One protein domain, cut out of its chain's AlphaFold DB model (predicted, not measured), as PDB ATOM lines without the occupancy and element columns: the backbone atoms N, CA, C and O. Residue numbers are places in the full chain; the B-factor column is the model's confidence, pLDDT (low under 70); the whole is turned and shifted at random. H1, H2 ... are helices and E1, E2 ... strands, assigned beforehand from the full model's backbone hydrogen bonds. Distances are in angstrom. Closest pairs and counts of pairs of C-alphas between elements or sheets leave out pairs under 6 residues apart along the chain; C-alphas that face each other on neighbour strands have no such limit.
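This is residues 13 to 103 and 149 to 256 of the 270 residues of an uncharacterized protein of Penicillium italicum (UniProt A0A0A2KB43). Picture a strongly twisted wall of six strands, with H3 and H6 over one face and H5 packed on both of these helices, while H1 and H2 sit near the E2 end of the wall. The long helix H7 makes a V with H6 and runs off as an arm, its residues 241 to 256 sticking out. The printed part has 199 residues with seven named helices and six named strands, H1 E1 E2 H2 E3 H3 E4 H4 H5 E5 H6 E6 H7; the sheet, mixed, has the order E2 E1 E3 E4 E5 E6. The class is mixed, helices and strands; the whole is compact, with a radius of gyration of the C-alphas of 18.3 A and spans of 61 by 45 by 29 A.

Start at H1, residues 13 to 22, on the sheet; its closest C-alphas to E2, residues 34 to 39, are those of Leu 20 and Pro 39, 6.0 A. E1, residues 25 to 31, and E2 are an antiparallel hairpin, with N 29 and O 36 at 2.9 A. H2, residues 54 to 57, is over none of the strands, on the same face as H3, residues 71 to 79, which lies over E1 at a height over the sheet of 7.5 A. From E1 outward, E3, residues 65 to 68, E4, residues 90 to 93, E5, residues 181 to 184, and E6, residues 217 to 220, are parallel neighbours; find N 28 and O 67 at 2.8 A, N 66 and O 90, N 91 and O 181, and N 182 and O 217 each at 2.9 A. H4, residues 98 to 101, touches no helix. H5, residues 157 to 172, touches H3 at Glu 75 and Ala 169, the closest C-alphas, 3.9 A, at a shallow tilt of 19 degrees. H6, residues 194 to 211, touches H5 at Ser 170 and Val 204, 5.6 A, and runs along E5, 17 degrees on the local plane. E3, H3, E4 and E5, H6, E6 are strand-helix-strand units, parallel neighbour strands joined through a helix, with right-handed crossovers. H7, residues 229 to 256, touches H6 at Ser 198 and Val 232, 5.2 A, at a steep tilt of 50 degrees. Every O i to N i+4 pair is within hydrogen-bond range in H1, H3, H5, H6 and H7; H2 and H4 are too short for one.

Find C-alpha 13 at (125.346, 153.042, 165.385), where H1 begins. E1 measures 18.7 A, H5 22.1 A, H6 25.7 A. H7 runs 40.6 A to C-alpha 256 at (181.865, 164.360, 192.157).

The farthest C-alphas, Gly 46 and Gly 256, are 68.5 A apart. Residues 104 to 148 are not printed; C-alphas 103 and 149 are 17.4 A apart. E2 to H2 is a long link. Mean pLDDT of the printed part is 77.6; residues 235 to 256 are among those under 70.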
ATOM      1  N   HIS A  13     124.331 152.644 164.406       68.62
ATOM      2  CA  HIS A  13     125.346 153.042 165.385       68.62
ATOM      3  C   HIS A  13     126.432 151.968 165.537       68.62
ATOM      4  O   HIS A  13     127.622 152.280 165.510       68.62
ATOM      5  N   ALA A  14     126.035 150.694 165.610       72.38
ATOM      6  CA  ALA A  14     126.967 149.569 165.678       72.38
ATOM      7  C   ALA A  14     127.826 149.446 164.405       72.38
ATOM      8  O   ALA A  14     129.043 149.282 164.495       72.38
ATOM      9  N   ALA A  15     127.217 149.602 163.222       74.31
ATOM     10  CA  ALA A  15     127.948 149.640 161.955       74.31
ATOM     11  C   ALA A  15     128.925 150.824 161.888       74.31
ATOM     12  O   ALA A  15     130.020 150.699 161.340       74.31
ATOM     13  N   GLY A  16     128.548 151.959 162.477       72.25
ATOM     14  CA  GLY A  16     129.403 153.131 162.553       72.25
ATOM     15  C   GLY A  16     130.646 152.928 163.417       72.25
ATOM     16  O   GLY A  16     131.758 153.218 162.980       72.25
ATOM     17  N   ILE A  17     130.466 152.356 164.608       76.44
ATOM     18  CA  ILE A  17     131.573 151.956 165.483       76.44
ATOM     19  C   ILE A  17     132.496 150.973 164.756       76.44
ATOM     20  O   ILE A  17     133.702 151.196 164.698       76.44
ATOM     21  N   ALA A  18     131.935 149.925 164.145       75.50
ATOM     22  CA  ALA A  18     132.715 148.911 163.439       75.50
ATOM     23  C   ALA A  18     133.534 149.504 162.281       75.50
ATOM     24  O   ALA A  18     134.692 149.131 162.096       75.50
ATOM     25  N   ARG A  19     132.956 150.455 161.535       76.88
ATOM     26  CA  ARG A  19     133.663 151.177 160.475       76.88
ATOM     27  C   ARG A  19     134.807 152.005 161.049       76.88
ATOM     28  O   ARG A  19     135.932 151.841 160.601       76.88
ATOM     29  N   LEU A  20     134.546 152.818 162.072       76.75
ATOM     30  CA  LEU A  20     135.560 153.671 162.697       76.75
ATOM     31  C   LEU A  20     136.731 152.859 163.276       76.75
ATOM     32  O   LEU A  20     137.880 153.264 163.155       76.75
ATOM     33  N   MET A  21     136.452 151.685 163.849       74.88
ATOM     34  CA  MET A  21     137.464 150.765 164.386       74.88
ATOM     35  C   MET A  21     138.323 150.080 163.310       74.88
ATOM     36  O   MET A  21     139.358 149.497 163.648       74.88
ATOM     37  N   ALA A  22     137.889 150.091 162.049       78.00
ATOM     38  CA  ALA A  22     138.637 149.546 160.921       78.00
ATOM     39  C   ALA A  22     139.500 150.607 160.216       78.00
ATOM     40  O   ALA A  22     140.370 150.244 159.423       78.00
ATOM     41  N   GLU A  23     139.275 151.894 160.496       78.44
ATOM     42  CA  GLU A  23     139.990 152.982 159.832       78.44
ATOM     43  C   GLU A  23     141.444 153.096 160.327       78.44
ATOM     44  O   GLU A  23     141.723 152.967 161.526       78.44
ATOM     45  N   PRO A  24     142.396 153.382 159.420       82.19
ATOM     46  CA  PRO A  24     143.792 153.594 159.789       82.19
ATOM     47  C   PRO A  24     144.011 154.930 160.512       82.19
ATOM     48  O   PRO A  24     144.991 155.072 161.246       82.19
ATOM     49  N   GLU A  25     143.112 155.899 160.329       87.81
ATOM     50  CA  GLU A  25     143.177 157.223 160.943       87.81
ATOM     51  C   GLU A  25     141.783 157.678 161.396       87.81
ATOM     52  O   GLU A  25     140.806 157.597 160.646       87.81
ATOM     53  N   ILE A  26     141.701 158.162 162.634       89.62
ATOM     54  CA  ILE A  26     140.478 158.651 163.268       89.62
ATOM     55  C   ILE A  26     140.689 160.121 163.606       89.62
ATOM     56  O   ILE A  26     141.484 160.451 164.486       89.62
ATOM     57  N   LYS A  27     139.967 161.013 162.931       91.56
ATOM     58  CA  LYS A  27     139.959 162.436 163.258       91.56
ATOM     59  C   LYS A  27     139.116 162.669 164.502       91.56
ATOM     60  O   LYS A  27     137.939 162.308 164.539       91.56
ATOM     61  N   VAL A  28     139.726 163.288 165.503       91.88
ATOM     62  CA  VAL A  28     139.099 163.619 166.777       91.88
ATOM     63  C   VAL A  28     138.800 165.110 166.812       91.88
ATOM     64  O   VAL A  28     139.646 165.934 166.484       91.88
ATOM     65  N   SER A  29     137.584 165.454 167.214       92.25
ATOM     66  CA  SER A  29     137.134 166.841 167.347       92.25
ATOM     67  C   SER A  29     136.283 167.009 168.597       92.25
ATOM     68  O   SER A  29     135.684 166.046 169.079       92.25
ATOM     69  N   LEU A  30     136.237 168.229 169.122       91.31
ATOM     70  CA  LEU A  30     135.381 168.590 170.243       91.31
ATOM     71  C   LEU A  30     134.095 169.222 169.703       91.31
ATOM     72  O   LEU A  30     134.146 170.222 168.988       91.31
ATOM     73  N   ARG A  31     132.940 168.647 170.040       89.12
ATOM     74  CA  ARG A  31     131.625 169.151 169.637       89.12
ATOM     75  C   ARG A  31     130.702 169.154 170.843       89.12
ATOM     76  O   ARG A  31     130.520 168.122 171.471       89.12
ATOM     77  N   ASP A  32     130.155 170.321 171.175       87.62
ATOM     78  CA  ASP A  32     129.235 170.495 172.310       87.62
ATOM     79  C   ASP A  32     129.804 169.976 173.654       87.62
ATOM     80  O   ASP A  32     129.074 169.527 174.530       87.62
ATOM     81  N   GLY A  33     131.134 170.036 173.822       85.69
ATOM     82  CA  GLY A  33     131.847 169.532 175.004       85.69
ATOM     83  C   GLY A  33     132.146 168.028 174.986       85.69
ATOM     84  O   GLY A  33     132.871 167.543 175.855       85.69
ATOM     85  N   GLU A  34     131.662 167.298 173.983       88.06
ATOM     86  CA  GLU A  34     131.912 165.873 173.798       88.06
ATOM     87  C   GLU A  34     132.994 165.629 172.745       88.06
ATOM     88  O   GLU A  34     133.106 166.332 171.737       88.06
ATOM     89  N   LEU A  35     133.821 164.609 172.980       90.75
ATOM     90  CA  LEU A  35     134.831 164.212 172.011       90.75
ATOM     91  C   LEU A  35     134.254 163.233 171.010       90.75
ATOM     92  O   LEU A  35     133.782 162.153 171.367       90.75
ATOM     93  N   MET A  36     134.397 163.596 169.748       90.31
ATOM     94  CA  MET A  36     133.828 162.882 168.628       90.31
ATOM     95  C   MET A  36     134.936 162.364 167.721       90.31
ATOM     96  O   MET A  36     135.810 163.127 167.306       90.31
ATOM     97  N   GLY A  37     134.877 161.078 167.392       89.19
ATOM     98  CA  GLY A  37     135.704 160.441 166.375       89.19
ATOM     99  C   GLY A  37     134.962 160.345 165.045       89.19
ATOM    100  O   GLY A  37     133.772 160.022 165.007       89.19
ATOM    101  N   ARG A  38     135.670 160.604 163.948       88.06
ATOM    102  CA  ARG A  38     135.214 160.352 162.574       88.06
ATOM    103  C   ARG A  38     136.355 159.765 161.734       88.06
ATOM    104  O   ARG A  38     137.515 159.961 162.097       88.06
ATOM    105  N   PRO A  39     136.069 159.063 160.626       84.06
ATOM    106  CA  PRO A  39     137.108 158.612 159.700       84.06
ATOM    107  C   PRO A  39     137.976 159.785 159.209       84.06
ATOM    108  O   PRO A  39     137.446 160.861 158.936       84.06
ATOM    109  N   GLY A  40     139.298 159.592 159.126       71.19
ATOM    110  CA  GLY A  40     140.246 160.631 158.691       71.19
ATOM    111  C   GLY A  40     140.170 160.970 157.198       71.19
ATOM    112  O   GLY A  40     140.487 162.089 156.803       71.19
ATOM    113  N   ILE A  41     139.696 160.036 156.370       66.75
ATOM    114  CA  ILE A  41     139.453 160.271 154.945       66.75
ATOM    115  C   ILE A  41     138.032 160.810 154.797       66.75
ATOM    116  O   ILE A  41     137.072 160.118 155.157       66.75
ATOM    117  N   ASP A  42     137.900 162.020 154.241       56.41
ATOM    118  CA  ASP A  42     136.611 162.555 153.805       56.41
ATOM    119  C   ASP A  42     135.946 161.491 152.937       56.41
ATOM    120  O   ASP A  42     136.424 161.149 151.851       56.41
ATOM    121  N   SER A  43     134.866 160.905 153.453       46.03
ATOM    122  CA  SER A  43     134.100 159.918 152.713       46.03
ATOM    123  C   SER A  43     133.529 160.632 151.493       46.03
ATOM    124  O   SER A  43     132.501 161.291 151.557       46.03
ATOM    125  N   THR A  44     134.215 160.506 150.359       44.25
ATOM    126  CA  THR A  44     133.735 160.944 149.042       44.25
ATOM    127  C   THR A  44     132.510 160.133 148.615       44.25
ATOM    128  O   THR A  44     131.830 160.470 147.650       44.25
ATOM    129  N   SER A  45     132.195 159.059 149.343       44.50
ATOM    130  CA  SER A  45     130.903 158.402 149.294       44.50
ATOM    131  C   SER A  45     129.934 159.157 150.199       44.50
ATOM    132  O   SER A  45     130.228 159.365 151.371       44.50
ATOM    133  N   GLY A  46     128.773 159.551 149.667       46.44
ATOM    134  CA  GLY A  46     127.685 160.248 150.372       46.44
ATOM    135  C   GLY A  46     127.035 159.466 151.526       46.44
ATOM    136  O   GLY A  46     125.815 159.479 151.679       46.44
ATOM    137  N   SER A  47     127.828 158.744 152.320       50.69
ATOM    138  CA  SER A  47     127.442 158.198 153.605       50.69
ATOM    139  C   SER A  47     127.291 159.337 154.613       50.69
ATOM    140  O   SER A  47     128.100 160.265 154.586       50.69
ATOM    141  N   PRO A  48     126.284 159.275 155.499       54.69
ATOM    142  CA  PRO A  48     126.082 160.291 156.521       54.69
ATOM    143  C   PRO A  48     127.362 160.479 157.332       54.69
ATOM    144  O   PRO A  48     128.028 159.494 157.651       54.69
ATOM    145  N   ASP A  49     127.664 161.742 157.629       63.62
ATOM    146  CA  ASP A  49     128.817 162.212 158.393       63.62
ATOM    147  C   ASP A  49     128.856 161.477 159.742       63.62
ATOM    148  O   ASP A  49     128.141 161.801 160.697       63.62
ATOM    149  N   LEU A  50     129.573 160.354 159.762       74.19
ATOM    150  CA  LEU A  50     129.476 159.380 160.830       74.19
ATOM    151  C   LEU A  50     130.431 159.804 161.939       74.19
ATOM    152  O   LEU A  50     131.614 159.472 161.943       74.19
ATOM    153  N   SER A  51     129.872 160.560 162.870       82.50
ATOM    154  CA  SER A  51     130.541 161.031 164.069       82.50
ATOM    155  C   SER A  51     130.103 160.178 165.257       82.50
ATOM    156  O   SER A  51     128.905 160.025 165.503       82.50
ATOM    157  N   VAL A  52     131.063 159.594 165.973       86.69
ATOM    158  CA  VAL A  52     130.806 158.695 167.106       86.69
ATOM    159  C   VAL A  52     131.488 159.248 168.357       86.69
ATOM    160  O   VAL A  52     132.672 159.586 168.283       86.69
ATOM    161  N   PRO A  53     130.801 159.327 169.510       88.38
ATOM    162  CA  PRO A  53     131.437 159.720 170.762       88.38
ATOM    163  C   PRO A  53     132.577 158.765 171.127       88.38
ATOM    164  O   PRO A  53     132.414 157.546 171.106       88.38
ATOM    165  N   LEU A  54     133.728 159.305 171.519       86.19
ATOM    166  CA  LEU A  54     134.893 158.510 171.923       86.19
ATOM    167  C   LEU A  54     134.629 157.645 173.163       86.19
ATOM    168  O   LEU A  54     135.243 156.591 173.321       86.19
ATOM    169  N   ASP A  55     133.685 158.054 174.008       85.00
ATOM    170  CA  ASP A  55     133.265 157.288 175.184       85.00
ATOM    171  C   ASP A  55     132.395 156.077 174.801       85.00
ATOM    172  O   ASP A  55     132.342 155.096 175.539       85.00
ATOM    173  N   ALA A  56     131.772 156.089 173.615       82.00
ATOM    174  CA  ALA A  56     131.077 154.923 173.066       82.00
ATOM    175  C   ALA A  56     132.048 153.849 172.538       82.00
ATOM    176  O   ALA A  56     131.638 152.715 172.296       82.00
ATOM    177  N   LEU A  57     133.336 154.180 172.386       76.00
ATOM    178  CA  LEU A  57     134.409 153.271 171.961       76.00
ATOM    179  C   LEU A  57     135.132 152.653 173.164       76.00
ATOM    180  O   LEU A  57     136.354 152.480 173.174       76.00
ATOM    181  N   ALA A  58     134.377 152.366 174.219       72.50
ATOM    182  CA  ALA A  58     134.948 152.033 175.500       72.50
ATOM    183  C   ALA A  58     135.794 150.757 175.501       72.50
ATOM    184  O   ALA A  58     135.374 149.718 175.001       72.50
ATOM    185  N   GLY A  59     136.998 150.838 176.079       66.88
ATOM    186  CA  GLY A  59     137.941 149.715 176.139       66.88
ATOM    187  C   GLY A  59     138.608 149.366 174.802       66.88
ATOM    188  O   GLY A  59     139.375 148.405 174.736       66.88
ATOM    189  N   TYR A  60     138.355 150.132 173.736       71.88
ATOM    190  CA  TYR A  60     139.035 149.948 172.461       71.88
ATOM    191  C   TYR A  60     140.434 150.565 172.499       71.88
ATOM    192  O   TYR A  60     140.598 151.779 172.622       71.88
ATOM    193  N   ARG A  61     141.456 149.725 172.329       70.44
ATOM    194  CA  ARG A  61     142.816 150.188 172.054       70.44
ATOM    195  C   ARG A  61     142.994 150.289 170.547       70.44
ATOM    196  O   ARG A  61     143.050 149.272 169.853       70.44
ATOM    197  N   SER A  62     143.052 151.518 170.047       70.12
ATOM    198  CA  SER A  62     143.137 151.759 168.610       70.12
ATOM    199  C   SER A  62     144.457 151.257 168.037       70.12
ATOM    200  O   SER A  62     145.530 151.517 168.586       70.12
ATOM    201  N   LYS A  63     144.372 150.559 166.900       73.94
ATOM    202  CA  LYS A  63     145.528 150.325 166.019       73.94
ATOM    203  C   LYS A  63     145.757 151.493 165.054       73.94
ATOM    204  O   LYS A  63     146.861 151.622 164.527       73.94
ATOM    205  N   GLY A  64     144.724 152.303 164.821       82.50
ATOM    206  CA  GLY A  64     144.767 153.498 163.987       82.50
ATOM    207  C   GLY A  64     145.292 154.723 164.733       82.50
ATOM    208  O   GLY A  64     145.305 154.767 165.969       82.50
ATOM    209  N   THR A  65     145.712 155.722 163.966       90.06
ATOM    210  CA  THR A  65     146.250 156.991 164.465       90.06
ATOM    211  C   THR A  65     145.122 157.954 164.810       90.06
ATOM    212  O   THR A  65     144.217 158.161 164.004       90.06
ATOM    213  N   PHE A  66     145.166 158.566 165.994       93.12
ATOM    214  CA  PHE A  66     144.220 159.624 166.346       93.12
ATOM    215  C   PHE A  66     144.754 160.961 165.852       93.12
ATOM    216  O   PHE A  66     145.841 161.383 166.245       93.12
ATOM    217  N   PHE A  67     143.987 161.617 164.994       93.75
ATOM    218  CA  PHE A  67     144.340 162.883 164.382       93.75
ATOM    219  C   PHE A  67     143.657 164.051 165.099       93.75
ATOM    220  O   PHE A  67     142.434 164.067 165.225       93.75
ATOM    221  N   PHE A  68     144.452 165.025 165.538       94.62
ATOM    222  CA  PHE A  68     144.001 166.248 166.198       94.62
ATOM    223  C   PHE A  68     144.526 167.473 165.440       94.62
ATOM    224  O   PHE A  68     145.738 167.678 165.348       94.62
ATOM    225  N   ASP A  69     143.614 168.302 164.941       92.00
ATOM    226  CA  ASP A  69     143.879 169.633 164.375       92.00
ATOM    227  C   ASP A  69     143.531 170.773 165.349       92.00
ATOM    228  O   ASP A  69     144.041 171.883 165.207       92.00
ATOM    229  N   ASP A  70     142.723 170.488 166.374       93.12
ATOM    230  CA  ASP A  70     142.367 171.412 167.451       93.12
ATOM    231  C   ASP A  70     143.072 171.040 168.775       93.12
ATOM    232  O   ASP A  70     142.846 169.942 169.309       93.12
ATOM    233  N   PRO A  71     143.894 171.937 169.362       94.62
ATOM    234  CA  PRO A  71     144.520 171.690 170.658       94.62
ATOM    235  C   PRO A  71     143.506 171.484 171.789       94.62
ATOM    236  O   PRO A  71     143.778 170.698 172.695       94.62
ATOM    237  N   LYS A  72     142.324 172.112 171.747       94.50
ATOM    238  CA  LYS A  72     141.306 171.951 172.801       94.50
ATOM    239  C   LYS A  72     140.707 170.550 172.800       94.50
ATOM    240  O   LYS A  72     140.447 169.988 173.864       94.50
ATOM    241  N   ALA A  73     140.546 169.948 171.623       94.38
ATOM    242  CA  ALA A  73     140.150 168.550 171.509       94.38
ATOM    243  C   ALA A  73     141.213 167.614 172.108       94.38
ATOM    244  O   ALA A  73     140.863 166.669 172.817       94.38
ATOM    245  N   LEU A  74     142.505 167.891 171.890       95.38
ATOM    246  CA  LEU A  74     143.593 167.124 172.505       95.38
ATOM    247  C   LEU A  74     143.639 167.312 174.030       95.38
ATOM    248  O   LEU A  74     143.818 166.349 174.777       95.38
ATOM    249  N   GLU A  75     143.450 168.540 174.509       95.12
ATOM    250  CA  GLU A  75     143.392 168.843 175.938       95.12
ATOM    251  C   GLU A  75     142.239 168.100 176.616       95.12
ATOM    252  O   GLU A  75     142.443 167.432 177.631       95.12
ATOM    253  N   ALA A  76     141.041 168.148 176.031       92.69
ATOM    254  CA  ALA A  76     139.873 167.421 176.516       92.69
ATOM    255  C   ALA A  76     140.053 165.896 176.417       92.69
ATOM    256  O   ALA A  76     139.539 165.152 177.259       92.69
ATOM    257  N   TYR A  77     140.794 165.414 175.413       92.38
ATOM    258  CA  TYR A  77     141.156 164.002 175.293       92.38
ATOM    259  C   TYR A  77     141.964 163.538 176.496       92.38
ATOM    260  O   TYR A  77     141.601 162.541 177.119       92.38
ATOM    261  N   PHE A  78     143.000 164.293 176.857       91.81
ATOM    262  CA  PHE A  78     143.874 163.955 177.971       91.81
ATOM    263  C   PHE A  78     143.294 164.257 179.356       91.81
ATOM    264  O   PHE A  78     143.599 163.540 180.306       91.81
ATOM    265  N   SER A  79     142.467 165.295 179.477       87.94
ATOM    266  CA  SER A  79     141.879 165.710 180.759       87.94
ATOM    267  C   SER A  79     140.793 164.755 181.248       87.94
ATOM    268  O   SER A  79     140.497 164.708 182.439       87.94
ATOM    269  N   ASN A  80     140.181 163.988 180.347       77.44
ATOM    270  CA  ASN A  80     139.181 163.009 180.734       77.44
ATOM    271  C   ASN A  80     139.860 161.716 181.206       77.44
ATOM    272  O   ASN A  80     140.462 160.982 180.425       77.44
ATOM    273  N   THR A  81     139.727 161.425 182.496       61.97
ATOM    274  CA  THR A  81     140.332 160.262 183.155       61.97
ATOM    275  C   THR A  81     139.436 159.024 183.146       61.97
ATOM    276  O   THR A  81     139.643 158.125 183.963       61.97
ATOM    277  N   SER A  82     138.409 158.969 182.291       65.12
ATOM    278  CA  SER A  82     137.519 157.812 182.243       65.12
ATOM    279  C   SER A  82     138.310 156.544 181.871       65.12
ATOM    280  O   SER A  82     138.893 156.486 180.783       65.12
ATOM    281  N   PRO A  83     138.330 155.505 182.731       57.38
ATOM    282  CA  PRO A  83     139.064 154.261 182.476       57.38
ATOM    283  C   PRO A  83     138.478 153.459 181.305       57.38
ATOM    284  O   PRO A  83     139.067 152.476 180.865       57.38
ATOM    285  N   THR A  84     137.316 153.872 180.800       59.62
ATOM    286  CA  THR A  84     136.595 153.234 179.708       59.62
ATOM    287  C   THR A  84     136.697 154.027 178.411       59.62
ATOM    288  O   THR A  84     135.824 153.872 177.581       59.62
ATOM    289  N   ARG A  85     137.677 154.910 178.195       69.38
ATOM    290  CA  ARG A  85     137.806 155.635 176.914       69.38
ATOM    291  C   ARG A  85     138.722 154.894 175.937       69.38
ATOM    292  O   ARG A  85     139.622 154.171 176.356       69.38
ATOM    293  N   ALA A  86     138.515 155.094 174.634       68.44
ATOM    294  CA  ALA A  86     139.451 154.603 173.630       68.44
ATOM    295  C   ALA A  86     140.859 155.191 173.832       68.44
ATOM    296  O   ALA A  86     141.052 156.416 173.827       68.44
ATOM    297  N   THR A  87     141.852 154.315 173.982       80.94
ATOM    298  CA  THR A  87     143.250 154.717 174.146       80.94
ATOM    299  C   THR A  87     143.965 154.706 172.802       80.94
ATOM    300  O   THR A  87     143.961 153.718 172.060       80.94
ATOM    301  N   ALA A  88     144.575 155.843 172.474       86.88
ATOM    302  CA  ALA A  88     145.431 155.983 171.313       86.88
ATOM    303  C   ALA A  88     146.861 155.597 171.685       86.88
ATOM    304  O   ALA A  88     147.429 156.111 172.648       86.88
ATOM    305  N   THR A  89     147.459 154.724 170.882       90.19
ATOM    306  CA  THR A  89     148.906 154.472 170.916       90.19
ATOM    307  C   THR A  89     149.656 155.409 169.974       90.19
ATOM    308  O   THR A  89     150.830 155.693 170.194       90.19
ATOM    309  N   LYS A  90     148.975 155.930 168.946       93.44
ATOM    310  CA  LYS A  90     149.545 156.821 167.935       93.44
ATOM    311  C   LYS A  90     148.719 158.086 167.798       93.44
ATOM    312  O   LYS A  90     147.500 158.015 167.638       93.44
ATOM    313  N   LEU A  91     149.397 159.226 167.814       94.69
ATOM    314  CA  LEU A  91     148.808 160.540 167.591       94.69
ATOM    315  C   LEU A  91     149.357 161.158 166.307       94.69
ATOM    316  O   LEU A  91     150.550 161.052 166.028       94.69
ATOM    317  N   ARG A  92     148.507 161.865 165.567       94.38
ATOM    318  CA  ARG A  92     148.907 162.829 164.543       94.38
ATOM    319  C   ARG A  92     148.414 164.200 164.969       94.38
ATOM    320  O   ARG A  92     147.223 164.379 165.203       94.38
ATOM    321  N   LEU A  93     149.328 165.151 165.104       94.75
ATOM    322  CA  LEU A  93     149.024 166.506 165.547       94.75
ATOM    323  C   LEU A  93     149.268 167.466 164.389       94.75
ATOM    324  O   LEU A  93     150.361 167.460 163.825       94.75
ATOM    325  N   ALA A  94     148.276 168.294 164.080       92.00
ATOM    326  CA  ALA A  94     148.302 169.279 163.003       92.00
ATOM    327  C   ALA A  94     148.288 170.712 163.558       92.00
ATOM    328  O   ALA A  94     147.307 171.444 163.412       92.00
ATOM    329  N   PRO A  95     149.373 171.157 164.216       86.50
ATOM    330  CA  PRO A  95     149.352 172.399 164.969       86.50
ATOM    331  C   PRO A  95     149.156 173.662 164.135       86.50
ATOM    332  O   PRO A  95     148.849 174.704 164.703       86.50
ATOM    333  N   MET A  96     149.340 173.587 162.814       86.25
ATOM    334  CA  MET A  96     149.318 174.742 161.912       86.25
ATOM    335  C   MET A  96     148.190 174.687 160.869       86.25
ATOM    336  O   MET A  96     148.111 175.586 160.034       86.25
ATOM    337  N   HIS A  97     147.290 173.693 160.923       84.62
ATOM    338  CA  HIS A  97     146.218 173.531 159.921       84.62
ATOM    339  C   HIS A  97     145.284 174.740 159.824       84.62
ATOM    340  O   HIS A  97     144.815 175.062 158.734       84.62
ATOM    341  N   VAL A  98     145.075 175.474 160.923       78.12
ATOM    342  CA  VAL A  98     144.283 176.718 160.922       78.12
ATOM    343  C   VAL A  98     144.803 177.753 159.911       78.12
ATOM    344  O   VAL A  98     144.024 178.502 159.324       78.12
ATOM    345  N   PHE A  99     146.106 177.738 159.621       75.19
ATOM    346  CA  PHE A  99     146.739 178.654 158.675       75.19
ATOM    347  C   PHE A  99     146.722 178.162 157.221       75.19
ATOM    348  O   PHE A  99     147.199 178.876 156.341       75.19
ATOM    349  N   MET A 100     146.176 176.972 156.934       73.06
ATOM    350  CA  MET A 100     146.012 176.497 155.553       73.06
ATOM    351  C   MET A 100     145.005 177.344 154.771       73.06
ATOM    352  O   MET A 100     145.221 177.615 153.591       73.06
ATOM    353  N   TYR A 101     143.920 177.761 155.431       64.88
ATOM    354  CA  TYR A 101     142.808 178.481 154.801       64.88
ATOM    355  C   TYR A 101     142.777 179.966 155.161       64.88
ATOM    356  O   TYR A 101     142.366 180.779 154.338       64.88
ATOM    357  N   ASN A 102     143.259 180.318 156.358       64.75
ATOM    358  CA  ASN A 102     143.353 181.693 156.836       64.75
ATOM    359  C   ASN A 102     144.821 182.040 157.099       64.75
ATOM    360  O   ASN A 102     145.302 181.946 158.230       64.75
ATOM    361  N   PRO A 103     145.564 182.393 156.043       60.38
ATOM    362  CA  PRO A 103     146.951 182.785 156.190       60.38
ATOM    363  C   PRO A 103     146.991 184.082 157.048       60.38
ATOM    364  O   PRO A 103     146.198 184.986 156.785       60.38
ATOM    365  N   GLY A 149     164.628 182.575 153.985       38.78
ATOM    366  CA  GLY A 149     164.041 183.553 153.072       38.78
ATOM    367  C   GLY A 149     162.862 184.216 153.775       38.78
ATOM    368  O   GLY A 149     161.836 183.574 153.959       38.78
ATOM    369  N   ASN A 150     163.081 185.441 154.265       45.56
ATOM    370  CA  ASN A 150     162.193 186.266 155.093       45.56
ATOM    371  C   ASN A 150     161.052 185.490 155.789       45.56
ATOM    372  O   ASN A 150     159.885 185.679 155.432       45.56
ATOM    373  N   PRO A 151     161.349 184.608 156.766       54.31
ATOM    374  CA  PRO A 151     160.312 183.952 157.542       54.31
ATOM    375  C   PRO A 151     159.476 185.018 158.237       54.31
ATOM    376  O   PRO A 151     160.006 185.972 158.815       54.31
ATOM    377  N   ILE A 152     158.160 184.851 158.198       54.47
ATOM    378  CA  ILE A 152     157.271 185.794 158.855       54.47
ATOM    379  C   ILE A 152     157.305 185.478 160.346       54.47
ATOM    380  O   ILE A 152     157.121 184.335 160.772       54.47
ATOM    381  N   PHE A 153     157.599 186.506 161.137       57.59
ATOM    382  CA  PHE A 153     157.528 186.446 162.587       57.59
ATOM    383  C   PHE A 153     156.081 186.725 162.983       57.59
ATOM    384  O   PHE A 153     155.639 187.865 162.829       57.59
ATOM    385  N   PRO A 154     155.335 185.722 163.465       57.97
ATOM    386  CA  PRO A 154     153.971 185.954 163.900       57.97
ATOM    387  C   PRO A 154     153.989 186.904 165.099       57.97
ATOM    388  O   PRO A 154     154.598 186.617 166.133       57.97
ATOM    389  N   LYS A 155     153.368 188.071 164.925       58.28
ATOM    390  CA  LYS A 155     153.140 189.063 165.986       58.28
ATOM    391  C   LYS A 155     151.699 189.030 166.500       58.28
ATOM    392  O   LYS A 155     151.387 189.747 167.444       58.28
ATOM    393  N   ASP A 156     150.853 188.205 165.886       67.06
ATOM    394  CA  ASP A 156     149.432 188.127 166.191       67.06
ATOM    395  C   ASP A 156     149.166 187.349 167.468       67.06
ATOM    396  O   ASP A 156     149.741 186.282 167.706       67.06
ATOM    397  N   GLN A 157     148.231 187.881 168.252       74.06
ATOM    398  CA  GLN A 157     147.726 187.237 169.455       74.06
ATOM    399  C   GLN A 157     147.184 185.835 169.139       74.06
ATOM    400  O   GLN A 157     147.483 184.902 169.870       74.06
ATOM    401  N   GLU A 158     146.526 185.652 167.990       75.25
ATOM    402  CA  GLU A 158     145.988 184.359 167.544       75.25
ATOM    403  C   GLU A 158     147.060 183.270 167.409       75.25
ATOM    404  O   GLU A 158     146.850 182.130 167.820       75.25
ATOM    405  N   PHE A 159     148.240 183.605 166.876       79.81
ATOM    406  CA  PHE A 159     149.339 182.643 166.797       79.81
ATOM    407  C   PHE A 159     149.885 182.318 168.187       79.81
ATOM    408  O   PHE A 159     150.155 181.159 168.492       79.81
ATOM    409  N   ILE A 160     150.064 183.336 169.033       81.06
ATOM    410  CA  ILE A 160     150.561 183.149 170.401       81.06
ATOM    411  C   ILE A 160     149.601 182.256 171.196       81.06
ATOM    412  O   ILE A 160     150.055 181.328 171.867       81.06
ATOM    413  N   ASP A 161     148.299 182.504 171.078       85.44
ATOM    414  CA  ASP A 161     147.244 181.738 171.733       85.44
ATOM    415  C   ASP A 161     147.237 180.296 171.237       85.44
ATOM    416  O   ASP A 161     147.334 179.384 172.050       85.44
ATOM    417  N   LEU A 162     147.293 180.071 169.919       88.12
ATOM    418  CA  LEU A 162     147.380 178.726 169.350       88.12
ATOM    419  C   LEU A 162     148.590 177.945 169.889       88.12
ATOM    420  O   LEU A 162     148.472 176.785 170.285       88.12
ATOM    421  N   ILE A 163     149.771 178.572 169.932       88.38
ATOM    422  CA  ILE A 163     150.977 177.949 170.494       88.38
ATOM    423  C   ILE A 163     150.779 177.608 171.973       88.38
ATOM    424  O   ILE A 163     151.206 176.541 172.422       88.38
ATOM    425  N   ASN A 164     150.170 178.508 172.742       89.56
ATOM    426  CA  ASN A 164     149.908 178.288 174.158       89.56
ATOM    427  C   ASN A 164     148.884 177.174 174.385       89.56
ATOM    428  O   ASN A 164     149.105 176.353 175.276       89.56
ATOM    429  N   ASP A 165     147.856 177.086 173.547       94.19
ATOM    430  CA  ASP A 165     146.839 176.039 173.588       94.19
ATOM    431  C   ASP A 165     147.469 174.665 173.328       94.19
ATOM    432  O   ASP A 165     147.270 173.736 174.107       94.19
ATOM    433  N   TRP A 166     148.349 174.529 172.329       94.94
ATOM    434  CA  TRP A 166     149.077 173.270 172.099       94.94
ATOM    435  C   TRP A 166     149.977 172.862 173.273       94.94
ATOM    436  O   TRP A 166     150.117 171.675 173.581       94.94
ATOM    437  N   ARG A 167     150.587 173.836 173.959       93.62
ATOM    438  CA  ARG A 167     151.374 173.587 175.180       93.62
ATOM    439  C   ARG A 167     150.491 173.245 176.379       93.62
ATOM    440  O   ARG A 167     150.915 172.501 177.261       93.62
ATOM    441  N   ALA A 168     149.302 173.829 176.485       94.12
ATOM    442  CA  ALA A 168     148.330 173.484 177.517       94.12
ATOM    443  C   ALA A 168     147.823 172.052 177.304       94.12
ATOM    444  O   ALA A 168     147.955 171.224 178.205       94.12
ATOM    445  N   ALA A 169     147.421 171.726 176.076       95.94
ATOM    446  CA  ALA A 169     146.961 170.405 175.680       95.94
ATOM    447  C   ALA A 169     147.985 169.304 175.985       95.94
ATOM    448  O   ALA A 169     147.649 168.301 176.610       95.94
ATOM    449  N   SER A 170     149.261 169.496 175.635       95.00
ATOM    450  CA  SER A 170     150.297 168.507 175.966       95.00
ATOM    451  C   SER A 170     150.514 168.367 177.478       95.00
ATOM    452  O   SER A 170     150.743 167.266 177.985       95.00
ATOM    453  N   ARG A 171     150.398 169.458 178.245       94.62
ATOM    454  CA  ARG A 171     150.492 169.426 179.712       94.62
ATOM    455  C   ARG A 171     149.302 168.741 180.374       94.62
ATOM    456  O   ARG A 171     149.499 168.216 181.470       94.62
ATOM    457  N   ALA A 172     148.145 168.668 179.727       94.62
ATOM    458  CA  ALA A 172     147.007 167.900 180.222       94.62
ATOM    459  C   ALA A 172     147.234 166.381 180.164       94.62
ATOM    460  O   ALA A 172     146.568 165.650 180.890       94.62
ATOM    461  N   ALA A 173     148.204 165.898 179.370       92.56
ATOM    462  CA  ALA A 173     148.513 164.471 179.272       92.56
ATOM    463  C   ALA A 173     148.697 163.829 180.663       92.56
ATOM    464  O   ALA A 173     149.470 164.354 181.481       92.56
ATOM    465  N   PRO A 174     148.019 162.709 180.965       92.25
ATOM    466  CA  PRO A 174     148.197 162.023 182.233       92.25
ATOM    467  C   PRO A 174     149.567 161.339 182.283       92.25
ATOM    468  O   PRO A 174     150.129 160.942 181.261       92.25
ATOM    469  N   LYS A 175     150.116 161.185 183.492       91.75
ATOM    470  CA  LYS A 175     151.318 160.365 183.692       91.75
ATOM    471  C   LYS A 175     150.990 158.899 183.402       91.75
ATOM    472  O   LYS A 175     149.967 158.401 183.858       91.75
ATOM    473  N   GLY A 176     151.886 158.212 182.702       89.06
ATOM    474  CA  GLY A 176     151.712 156.819 182.307       89.06
ATOM    475  C   GLY A 176     150.735 156.627 181.145       89.06
ATOM    476  O   GLY A 176     150.111 155.570 181.066       89.06
ATOM    477  N   HIS A 177     150.580 157.615 180.258       90.44
ATOM    478  CA  HIS A 177     149.736 157.453 179.072       90.44
ATOM    479  C   HIS A 177     150.294 156.397 178.104       90.44
ATOM    480  O   HIS A 177     151.502 156.156 178.044       90.44
ATOM    481  N   GLU A 178     149.411 155.804 177.299       90.69
ATOM    482  CA  GLU A 178     149.746 154.716 176.363       90.69
ATOM    483  C   GLU A 178     150.242 155.184 174.987       90.69
ATOM    484  O   GLU A 178     150.525 154.349 174.134       90.69
ATOM    485  N   VAL A 179     150.340 156.497 174.751       91.88
ATOM    486  CA  VAL A 179     150.883 157.029 173.491       91.88
ATOM    487  C   VAL A 179     152.359 156.651 173.354       91.88
ATOM    488  O   VAL A 179     153.178 157.030 174.191       91.88
ATOM    489  N   GLU A 180     152.673 155.938 172.278       92.81
ATOM    490  CA  GLU A 180     154.001 155.440 171.901       92.81
ATOM    491  C   GLU A 180     154.604 156.252 170.745       92.81
ATOM    492  O   GLU A 180     155.824 156.308 170.588       92.81
ATOM    493  N   GLU A 181     153.762 156.879 169.920       93.56
ATOM    494  CA  GLU A 181     154.200 157.622 168.741       93.56
ATOM    495  C   GLU A 181     153.380 158.899 168.535       93.56
ATOM    496  O   GLU A 181     152.147 158.873 168.562       93.56
ATOM    497  N   VAL A 182     154.065 160.010 168.258       94.12
ATOM    498  CA  VAL A 182     153.462 161.239 167.739       94.12
ATOM    499  C   VAL A 182     154.024 161.568 166.357       94.12
ATOM    500  O   VAL A 182     155.236 161.583 166.138       94.12
ATOM    501  N   THR A 183     153.132 161.849 165.417       93.31
ATOM    502  CA  THR A 183     153.458 162.362 164.088       93.31
ATOM    503  C   THR A 183     153.005 163.813 163.998       93.31
ATOM    504  O   THR A 183     151.849 164.126 164.266       93.31
ATOM    505  N   PHE A 184     153.911 164.713 163.638       92.25
ATOM    506  CA  PHE A 184     153.591 166.117 163.417       92.25
ATOM    507  C   PHE A 184     153.324 166.374 161.940       92.25
ATOM    508  O   PHE A 184     154.196 166.170 161.093       92.25
ATOM    509  N   ASP A 185     152.114 166.837 161.675       90.56
ATOM    510  CA  ASP A 185     151.649 167.344 160.396       90.56
ATOM    511  C   ASP A 185     151.900 168.855 160.362       90.56
ATOM    512  O   ASP A 185     151.517 169.588 161.279       90.56
ATOM    513  N   LEU A 186     152.629 169.308 159.346       87.38
ATOM    514  CA  LEU A 186     153.080 170.688 159.253       87.38
ATOM    515  C   LEU A 186     152.390 171.428 158.110       87.38
ATOM    516  O   LEU A 186     152.859 172.506 157.725       87.38
ATOM    517  N   ALA A 187     151.271 170.943 157.580       83.94
ATOM    518  CA  ALA A 187     150.512 171.731 156.630       83.94
ATOM    519  C   ALA A 187     150.071 173.059 157.267       83.94
ATOM    520  O   ALA A 187     149.783 173.164 158.461       83.94
ATOM    521  N   GLY A 188     150.120 174.124 156.464       78.00
ATOM    522  CA  GLY A 188     149.909 175.502 156.924       78.00
ATOM    523  C   GLY A 188     151.148 176.182 157.523       78.00
ATOM    524  O   GLY A 188     151.127 177.382 157.775       78.00
ATOM    525  N   SER A 189     152.273 175.476 157.688       77.75
ATOM    526  CA  SER A 189     153.496 176.048 158.281       77.75
ATOM    527  C   SER A 189     154.423 176.786 157.306       77.75
ATOM    528  O   SER A 189     155.422 177.368 157.731       77.75
ATOM    529  N   THR A 190     154.113 176.789 156.005       72.31
ATOM    530  CA  THR A 190     155.023 177.156 154.896       72.31
ATOM    531  C   THR A 190     155.694 178.527 155.012       72.31
ATOM    532  O   THR A 190     156.745 178.740 154.411       72.31
ATOM    533  N   ARG A 191     155.127 179.453 155.790       67.62
ATOM    534  CA  ARG A 191     155.641 180.824 155.963       67.62
ATOM    535  C   ARG A 191     156.073 181.162 157.392       67.62
ATOM    536  O   ARG A 191     156.453 182.299 157.664       67.62
ATOM    537  N   ILE A 192     156.041 180.185 158.296       73.44
ATOM    538  CA  ILE A 192     156.405 180.346 159.704       73.44
ATOM    539  C   ILE A 192     157.884 179.994 159.885       73.44
ATOM    540  O   ILE A 192     158.378 179.002 159.339       73.44
ATOM    541  N   CYS A 193     158.597 180.800 160.680       75.25
ATOM    542  CA  CYS A 193     159.995 180.531 161.011       75.25
ATOM    543  C   CYS A 193     160.155 179.140 161.645       75.25
ATOM    544  O   CYS A 193     159.506 178.828 162.651       75.25
ATOM    545  N   SER A 194     161.085 178.349 161.109       75.31
ATOM    546  CA  SER A 194     161.394 176.999 161.594       75.31
ATOM    547  C   SER A 194     161.713 176.970 163.086       75.31
ATOM    548  O   SER A 194     161.292 176.049 163.771       75.31
ATOM    549  N   SER A 195     162.368 178.003 163.626       75.50
ATOM    550  CA  SER A 195     162.707 178.069 165.054       75.50
ATOM    551  C   SER A 195     161.484 178.053 165.984       75.50
ATOM    552  O   SER A 195     161.543 177.442 167.054       75.50
ATOM    553  N   TYR A 196     160.360 178.670 165.595       78.44
ATOM    554  CA  TYR A 196     159.123 178.631 166.387       78.44
ATOM    555  C   TYR A 196     158.495 177.247 166.360       78.44
ATOM    556  O   TYR A 196     158.114 176.725 167.409       78.44
ATOM    557  N   ILE A 197     158.443 176.647 165.171       82.44
ATOM    558  CA  ILE A 197     157.927 175.295 164.979       82.44
ATOM    559  C   ILE A 197     158.786 174.316 165.777       82.44
ATOM    560  O   ILE A 197     158.255 173.630 166.641       82.44
ATOM    561  N   SER A 198     160.113 174.336 165.629       82.94
ATOM    562  CA  SER A 198     161.035 173.509 166.417       82.94
ATOM    563  C   SER A 198     160.773 173.600 167.916       82.94
ATOM    564  O   SER A 198     160.659 172.569 168.572       82.94
ATOM    565  N   ARG A 199     160.619 174.811 168.470       84.00
ATOM    566  CA  ARG A 199     160.348 174.991 169.906       84.00
ATOM    567  C   ARG A 199     158.995 174.431 170.327       84.00
ATOM    568  O   ARG A 199     158.906 173.835 171.398       84.00
ATOM    569  N   LEU A 200     157.946 174.637 169.528       88.94
ATOM    570  CA  LEU A 200     156.632 174.055 169.804       88.94
ATOM    571  C   LEU A 200     156.720 172.531 169.819       88.94
ATOM    572  O   LEU A 200     156.338 171.902 170.803       88.94
ATOM    573  N   LEU A 201     157.247 171.955 168.742       90.44
ATOM    574  CA  LEU A 201     157.316 170.514 168.562       90.44
ATOM    575  C   LEU A 201     158.181 169.860 169.628       90.44
ATOM    576  O   LEU A 201     157.787 168.840 170.177       90.44
ATOM    577  N   GLN A 202     159.315 170.477 169.973       87.81
ATOM    578  CA  GLN A 202     160.166 170.023 171.065       87.81
ATOM    579  C   GLN A 202     159.417 170.037 172.395       87.81
ATOM    580  O   GLN A 202     159.519 169.084 173.159       87.81
ATOM    581  N   HIS A 203     158.665 171.101 172.687       90.88
ATOM    582  CA  HIS A 203     157.902 171.180 173.925       90.88
ATOM    583  C   HIS A 203     156.841 170.079 173.988       90.88
ATOM    584  O   HIS A 203     156.789 169.334 174.963       90.88
ATOM    585  N   VAL A 204     156.020 169.959 172.944       92.75
ATOM    586  CA  VAL A 204     154.948 168.961 172.882       92.75
ATOM    587  C   VAL A 204     155.522 167.546 172.964       92.75
ATOM    588  O   VAL A 204     155.085 166.772 173.811       92.75
ATOM    589  N   SER A 205     156.541 167.221 172.163       91.44
ATOM    590  CA  SER A 205     157.150 165.886 172.162       91.44
ATOM    591  C   SER A 205     157.825 165.553 173.488       91.44
ATOM    592  O   SER A 205     157.640 164.452 173.991       91.44
ATOM    593  N   THR A 206     158.538 166.502 174.103       91.06
ATOM    594  CA  THR A 206     159.209 166.281 175.394       91.06
ATOM    595  C   THR A 206     158.195 166.050 176.509       91.06
ATOM    596  O   THR A 206     158.361 165.130 177.307       91.06
ATOM    597  N   VAL A 207     157.135 166.863 176.579       92.88
ATOM    598  CA  VAL A 207     156.111 166.725 177.625       92.88
ATOM    599  C   VAL A 207     155.398 165.378 177.518       92.88
ATOM    600  O   VAL A 207     155.197 164.729 178.545       92.88
ATOM    601  N   LEU A 208     155.059 164.941 176.304       92.88
ATOM    602  CA  LEU A 208     154.465 163.623 176.078       92.88
ATOM    603  C   LEU A 208     155.466 162.501 176.401       92.88
ATOM    604  O   LEU A 208     155.151 161.603 177.170       92.88
ATOM    605  N   ALA A 209     156.710 162.586 175.927       92.38
ATOM    606  CA  ALA A 209     157.731 161.573 176.201       92.38
ATOM    607  C   ALA A 209     157.975 161.361 177.704       92.38
ATOM    608  O   ALA A 209     158.009 160.228 178.173       92.38
ATOM    609  N   VAL A 210     158.086 162.445 178.481       92.62
ATOM    610  CA  VAL A 210     158.319 162.389 179.939       92.62
ATOM    611  C   VAL A 210     157.150 161.747 180.691       92.62
ATOM    612  O   VAL A 210     157.329 161.217 181.789       92.62
ATOM    613  N   LYS A 211     155.941 161.806 180.131       92.81
ATOM    614  CA  LYS A 211     154.725 161.263 180.742       92.81
ATOM    615  C   LYS A 211     154.308 159.915 180.162       92.81
ATOM    616  O   LYS A 211     153.360 159.325 180.684       92.81
ATOM    617  N   ALA A 212     154.992 159.419 179.139       91.06
ATOM    618  CA  ALA A 212     154.688 158.140 178.527       91.06
ATOM    619  C   ALA A 212     154.939 156.981 179.500       91.06
ATOM    620  O   ALA A 212     155.839 157.014 180.338       91.06
ATOM    621  N   LYS A 213     154.133 155.924 179.379       90.75
ATOM    622  CA  LYS A 213     154.320 154.676 180.134       90.75
ATOM    623  C   LYS A 213     155.545 153.876 179.673       90.75
ATOM    624  O   LYS A 213     156.043 153.043 180.424       90.75
ATOM    625  N   GLY A 214     155.988 154.086 178.435       89.56
ATOM    626  CA  GLY A 214     157.023 153.294 177.779       89.56
ATOM    627  C   GLY A 214     157.766 154.086 176.699       89.56
ATOM    628  O   GLY A 214     157.771 155.316 176.750       89.56
ATOM    629  N   PRO A 215     158.406 153.396 175.736       89.62
ATOM    630  CA  PRO A 215     159.134 154.044 174.650       89.62
ATOM    631  C   PRO A 215     158.254 155.035 173.890       89.62
ATOM    632  O   PRO A 215     157.111 154.726 173.554       89.62
ATOM    633  N   PHE A 216     158.810 156.209 173.599       90.88
ATOM    634  CA  PHE A 216     158.108 157.287 172.915       90.88
ATOM    635  C   PHE A 216     158.889 157.744 171.687       90.88
ATOM    636  O   PHE A 216     160.079 158.052 171.775       90.88
ATOM    637  N   HIS A 217     158.202 157.827 170.552       91.12
ATOM    638  CA  HIS A 217     158.767 158.233 169.275       91.12
ATOM    639  C   HIS A 217     158.050 159.469 168.746       91.12
ATOM    640  O   HIS A 217     156.837 159.619 168.868       91.12
ATOM    641  N   SER A 218     158.812 160.356 168.117       89.19
ATOM    642  CA  SER A 218     158.297 161.561 167.481       89.19
ATOM    643  C   SER A 218     158.820 161.631 166.057       89.19
ATOM    644  O   SER A 218     160.023 161.487 165.840       89.19
ATOM    645  N   ARG A 219     157.942 161.892 165.087       88.81
ATOM    646  CA  ARG A 219     158.320 162.044 163.677       88.81
ATOM    647  C   ARG A 219     157.494 163.107 162.965       88.81
ATOM    648  O   ARG A 219     156.509 163.608 163.496       88.81
ATOM    649  N   PHE A 220     157.909 163.437 161.751       85.31
ATOM    650  CA  PHE A 220     157.154 164.287 160.834       85.31
ATOM    651  C   PHE A 220     156.343 163.437 159.871       85.31
ATOM    652  O   PHE A 220     156.810 162.367 159.474       85.31
ATOM    653  N   ASP A 221     155.198 163.952 159.433       80.38
ATOM    654  CA  ASP A 221     154.519 163.371 158.282       80.38
ATOM    655  C   ASP A 221     155.434 163.469 157.043       80.38
ATOM    656  O   ASP A 221     156.083 164.490 156.776       80.38
ATOM    657  N   ILE A 222     155.587 162.348 156.341       60.53
ATOM    658  CA  ILE A 222     156.515 162.178 155.216       60.53
ATOM    659  C   ILE A 222     155.900 162.744 153.929       60.53
ATOM    660  O   ILE A 222     156.647 163.138 153.037       60.53
ATOM    661  N   GLY A 223     154.570 162.857 153.862       61.75
ATOM    662  CA  GLY A 223     153.847 163.294 152.664       61.75
ATOM    663  C   GLY A 223     153.966 164.780 152.303       61.75
ATOM    664  O   GLY A 223     153.498 165.165 151.235       61.75
ATOM    665  N   GLU A 224     154.576 165.622 153.145       61.47
ATOM    666  CA  GLU A 224     154.433 167.081 153.030       61.47
ATOM    667  C   GLU A 224     155.716 167.857 152.705       61.47
ATOM    668  O   GLU A 224     156.797 167.605 153.247       61.47
ATOM    669  N   SER A 225     155.552 168.891 151.872       60.97
ATOM    670  CA  SER A 225     156.585 169.831 151.434       60.97
ATOM    671  C   SER A 225     156.692 171.056 152.353       60.97
ATOM    672  O   SER A 225     156.562 172.205 151.926       60.97
ATOM    673  N   TYR A 226     156.965 170.848 153.644       70.69
ATOM    674  CA  TYR A 226     157.423 171.970 154.466       70.69
ATOM    675  C   TYR A 226     158.868 172.328 154.088       70.69
ATOM    676  O   TYR A 226     159.801 171.584 154.390       70.69
ATOM    677  N   LEU A 227     159.051 173.484 153.439       67.88
ATOM    678  CA  LEU A 227     160.334 173.933 152.877       67.88
ATOM    679  C   LEU A 227     161.485 173.943 153.897       67.88
ATOM    680  O   LEU A 227     162.634 173.726 153.529       67.88
ATOM    681  N   TYR A 228     161.187 174.161 155.181       71.94
ATOM    682  CA  TYR A 228     162.193 174.231 156.245       71.94
ATOM    683  C   TYR A 228     162.199 173.001 157.164       71.94
ATOM    684  O   TYR A 228     162.688 173.076 158.294       71.94
ATOM    685  N   LYS A 229     161.665 171.863 156.704       73.94
ATOM    686  CA  LYS A 229     161.608 170.613 157.476       73.94
ATOM    687  C   LYS A 229     162.985 170.168 157.957       73.94
ATOM    688  O   LYS A 229     163.130 169.824 159.126       73.94
ATOM    689  N   GLU A 230     164.002 170.251 157.104       74.62
ATOM    690  CA  GLU A 230     165.381 169.902 157.465       74.62
ATOM    691  C   GLU A 230     165.929 170.796 158.581       74.62
ATOM    692  O   GLU A 230     166.501 170.288 159.541       74.62
ATOM    693  N   ASN A 231     165.652 172.103 158.538       75.12
ATOM    694  CA  ASN A 231     166.048 173.030 159.604       75.12
ATOM    695  C   ASN A 231     165.390 172.663 160.939       75.12
ATOM    696  O   ASN A 231     166.015 172.770 161.995       75.12
ATOM    697  N   VAL A 232     164.126 172.226 160.905       73.19
ATOM    698  CA  VAL A 232     163.422 171.786 162.113       73.19
ATOM    699  C   VAL A 232     164.028 170.495 162.652       73.19
ATOM    700  O   VAL A 232     164.324 170.431 163.844       73.19
ATOM    701  N   VAL A 233     164.259 169.500 161.790       75.06
ATOM    702  CA  VAL A 233     164.908 168.229 162.151       75.06
ATOM    703  C   VAL A 233     166.289 168.481 162.757       75.06
ATOM    704  O   VAL A 233     166.588 167.972 163.835       75.06
ATOM    705  N   GLN A 234     167.104 169.318 162.114       70.25
ATOM    706  CA  GLN A 234     168.441 169.661 162.585       70.25
ATOM    707  C   GLN A 234     168.389 170.372 163.940       70.25
ATOM    708  O   GLN A 234     169.113 169.991 164.855       70.25
ATOM    709  N   SER A 235     167.491 171.348 164.116       68.44
ATOM    710  CA  SER A 235     167.325 172.038 165.399       68.44
ATOM    711  C   SER A 235     166.900 171.092 166.525       68.44
ATOM    712  O   SER A 235     167.326 171.287 167.664       68.44
ATOM    713  N   LEU A 236     166.070 170.085 166.240       66.62
ATOM    714  CA  LEU A 236     165.667 169.086 167.231       66.62
ATOM    715  C   LEU A 236     166.834 168.157 167.593       66.62
ATOM    716  O   LEU A 236     167.072 167.926 168.778       66.62
ATOM    717  N   ALA A 237     167.604 167.697 166.604       64.44
ATOM    718  CA  ALA A 237     168.773 166.839 166.817       64.44
ATOM    719  C   ALA A 237     169.900 167.556 167.586       64.44
ATOM    720  O   ALA A 237     170.489 166.996 168.510       64.44
ATOM    721  N   SER A 238     170.170 168.826 167.267       56.44
ATOM    722  CA  SER A 238     171.165 169.637 167.981       56.44
ATOM    723  C   SER A 238     170.772 169.900 169.439       56.44
ATOM    724  O   SER A 238     171.637 169.922 170.314       56.44
ATOM    725  N   ASN A 239     169.474 170.042 169.728       49.72
ATOM    726  CA  ASN A 239     168.993 170.168 171.103       49.72
ATOM    727  C   ASN A 239     169.089 168.849 171.881       49.72
ATOM    728  O   ASN A 239     169.333 168.884 173.083       49.72
ATOM    729  N   GLN A 240     168.939 167.701 171.216       47.22
ATOM    730  CA  GLN A 240     169.112 166.381 171.827       47.22
ATOM    731  C   GLN A 240     170.558 166.183 172.313       47.22
ATOM    732  O   GLN A 240     170.771 165.863 173.480       47.22
ATOM    733  N   LEU A 241     171.539 166.528 171.472       40.75
ATOM    734  CA  LEU A 241     172.964 166.560 171.831       40.75
ATOM    735  C   LEU A 241     173.260 167.514 172.998       40.75
ATOM    736  O   LEU A 241     174.024 167.175 173.900       40.75
ATOM    737  N   TYR A 242     172.637 168.695 173.016       41.47
ATOM    738  CA  TYR A 242     172.804 169.656 174.111       41.47
ATOM    739  C   TYR A 242     172.206 169.153 175.438       41.47
ATOM    740  O   TYR A 242     172.817 169.318 176.494       41.47
ATOM    741  N   VAL A 243     171.027 168.521 175.405       43.09
ATOM    742  CA  VAL A 243     170.379 167.949 176.598       43.09
ATOM    743  C   VAL A 243     171.165 166.753 177.132       43.09
ATOM    744  O   VAL A 243     171.368 166.673 178.343       43.09
ATOM    745  N   GLU A 244     171.667 165.875 176.261       43.47
ATOM    746  CA  GLU A 244     172.530 164.755 176.658       43.47
ATOM    747  C   GLU A 244     173.830 165.244 177.301       43.47
ATOM    748  O   GLU A 244     174.179 164.795 178.392       43.47
ATOM    749  N   GLN A 245     174.505 166.225 176.694       42.38
ATOM    750  CA  GLN A 245     175.715 166.814 177.273       42.38
ATOM    751  C   GLN A 245     175.444 167.481 178.623       42.38
ATOM    752  O   GLN A 245     176.221 167.312 179.563       42.38
ATOM    753  N   LYS A 246     174.330 168.208 178.756       42.50
ATOM    754  CA  LYS A 246     173.965 168.869 180.013       42.50
ATOM    755  C   LYS A 246     173.601 167.861 181.106       42.50
ATOM    756  O   LYS A 246     174.015 168.033 182.249       42.50
ATOM    757  N   MET A 247     172.885 166.788 180.769       44.09
ATOM    758  CA  MET A 247     172.610 165.691 181.702       44.09
ATOM    759  C   MET A 247     173.883 164.955 182.118       44.09
ATOM    760  O   MET A 247     174.040 164.645 183.295       44.09
ATOM    761  N   GLN A 248     174.811 164.709 181.191       51.16
ATOM    762  CA  GLN A 248     176.106 164.109 181.512       51.16
ATOM    763  C   GLN A 248     176.932 165.010 182.439       51.16
ATOM    764  O   GLN A 248     177.516 164.516 183.400       51.16
ATOM    765  N   GLN A 249     176.936 166.326 182.212       58.00
ATOM    766  CA  GLN A 249     177.623 167.281 183.085       58.00
ATOM    767  C   GLN A 249     177.025 167.324 184.498       58.00
ATOM    768  O   GLN A 249     177.772 167.305 185.475       58.00
ATOM    769  N   GLU A 250     175.698 167.326 184.627       59.28
ATOM    770  CA  GLU A 250     175.036 167.285 185.938       59.28
ATOM    771  C   GLU A 250     175.233 165.933 186.646       59.28
ATOM    772  O   GLU A 250     175.459 165.902 187.855       59.28
ATOM    773  N   LEU A 251     175.252 164.815 185.912       50.78
ATOM    774  CA  LEU A 251     175.566 163.492 186.466       50.78
ATOM    775  C   LEU A 251     177.008 163.433 186.998       50.78
ATOM    776  O   LEU A 251     177.240 162.961 188.110       50.78
ATOM    777  N   VAL A 252     177.977 163.956 186.241       67.81
ATOM    778  CA  VAL A 252     179.383 164.051 186.668       67.81
ATOM    779  C   VAL A 252     179.514 164.937 187.907       67.81
ATOM    780  O   VAL A 252     180.226 164.587 188.847       67.81
ATOM    781  N   ARG A 253     178.785 166.056 187.956       64.25
ATOM    782  CA  ARG A 253     178.764 166.958 189.113       64.25
ATOM    783  C   ARG A 253     178.172 166.288 190.354       64.25
ATOM    784  O   ARG A 253     178.728 166.414 191.447       64.25
ATOM    785  N   PHE A 254     177.082 165.545 190.191       66.56
ATOM    786  CA  PHE A 254     176.451 164.780 191.264       66.56
ATOM    787  C   PHE A 254     177.389 163.693 191.815       66.56
ATOM    788  O   PHE A 254     177.593 163.609 193.026       66.56
ATOM    789  N   LEU A 255     178.043 162.925 190.938       65.19
ATOM    790  CA  LEU A 255     179.016 161.899 191.333       65.19
ATOM    791  C   LEU A 255     180.264 162.496 192.002       65.19
ATOM    792  O   LEU A 255     180.737 161.957 193.001       65.19
ATOM    793  N   GLY A 256     180.763 163.636 191.517       63.50
ATOM    794  CA  GLY A 256     181.865 164.360 192.157       63.50
ATOM    795  C   GLY A 256     181.507 164.862 193.559       63.50
ATOM    796  O   GLY A 256     182.327 164.800 194.474       63.50
TER     797      GLY A 256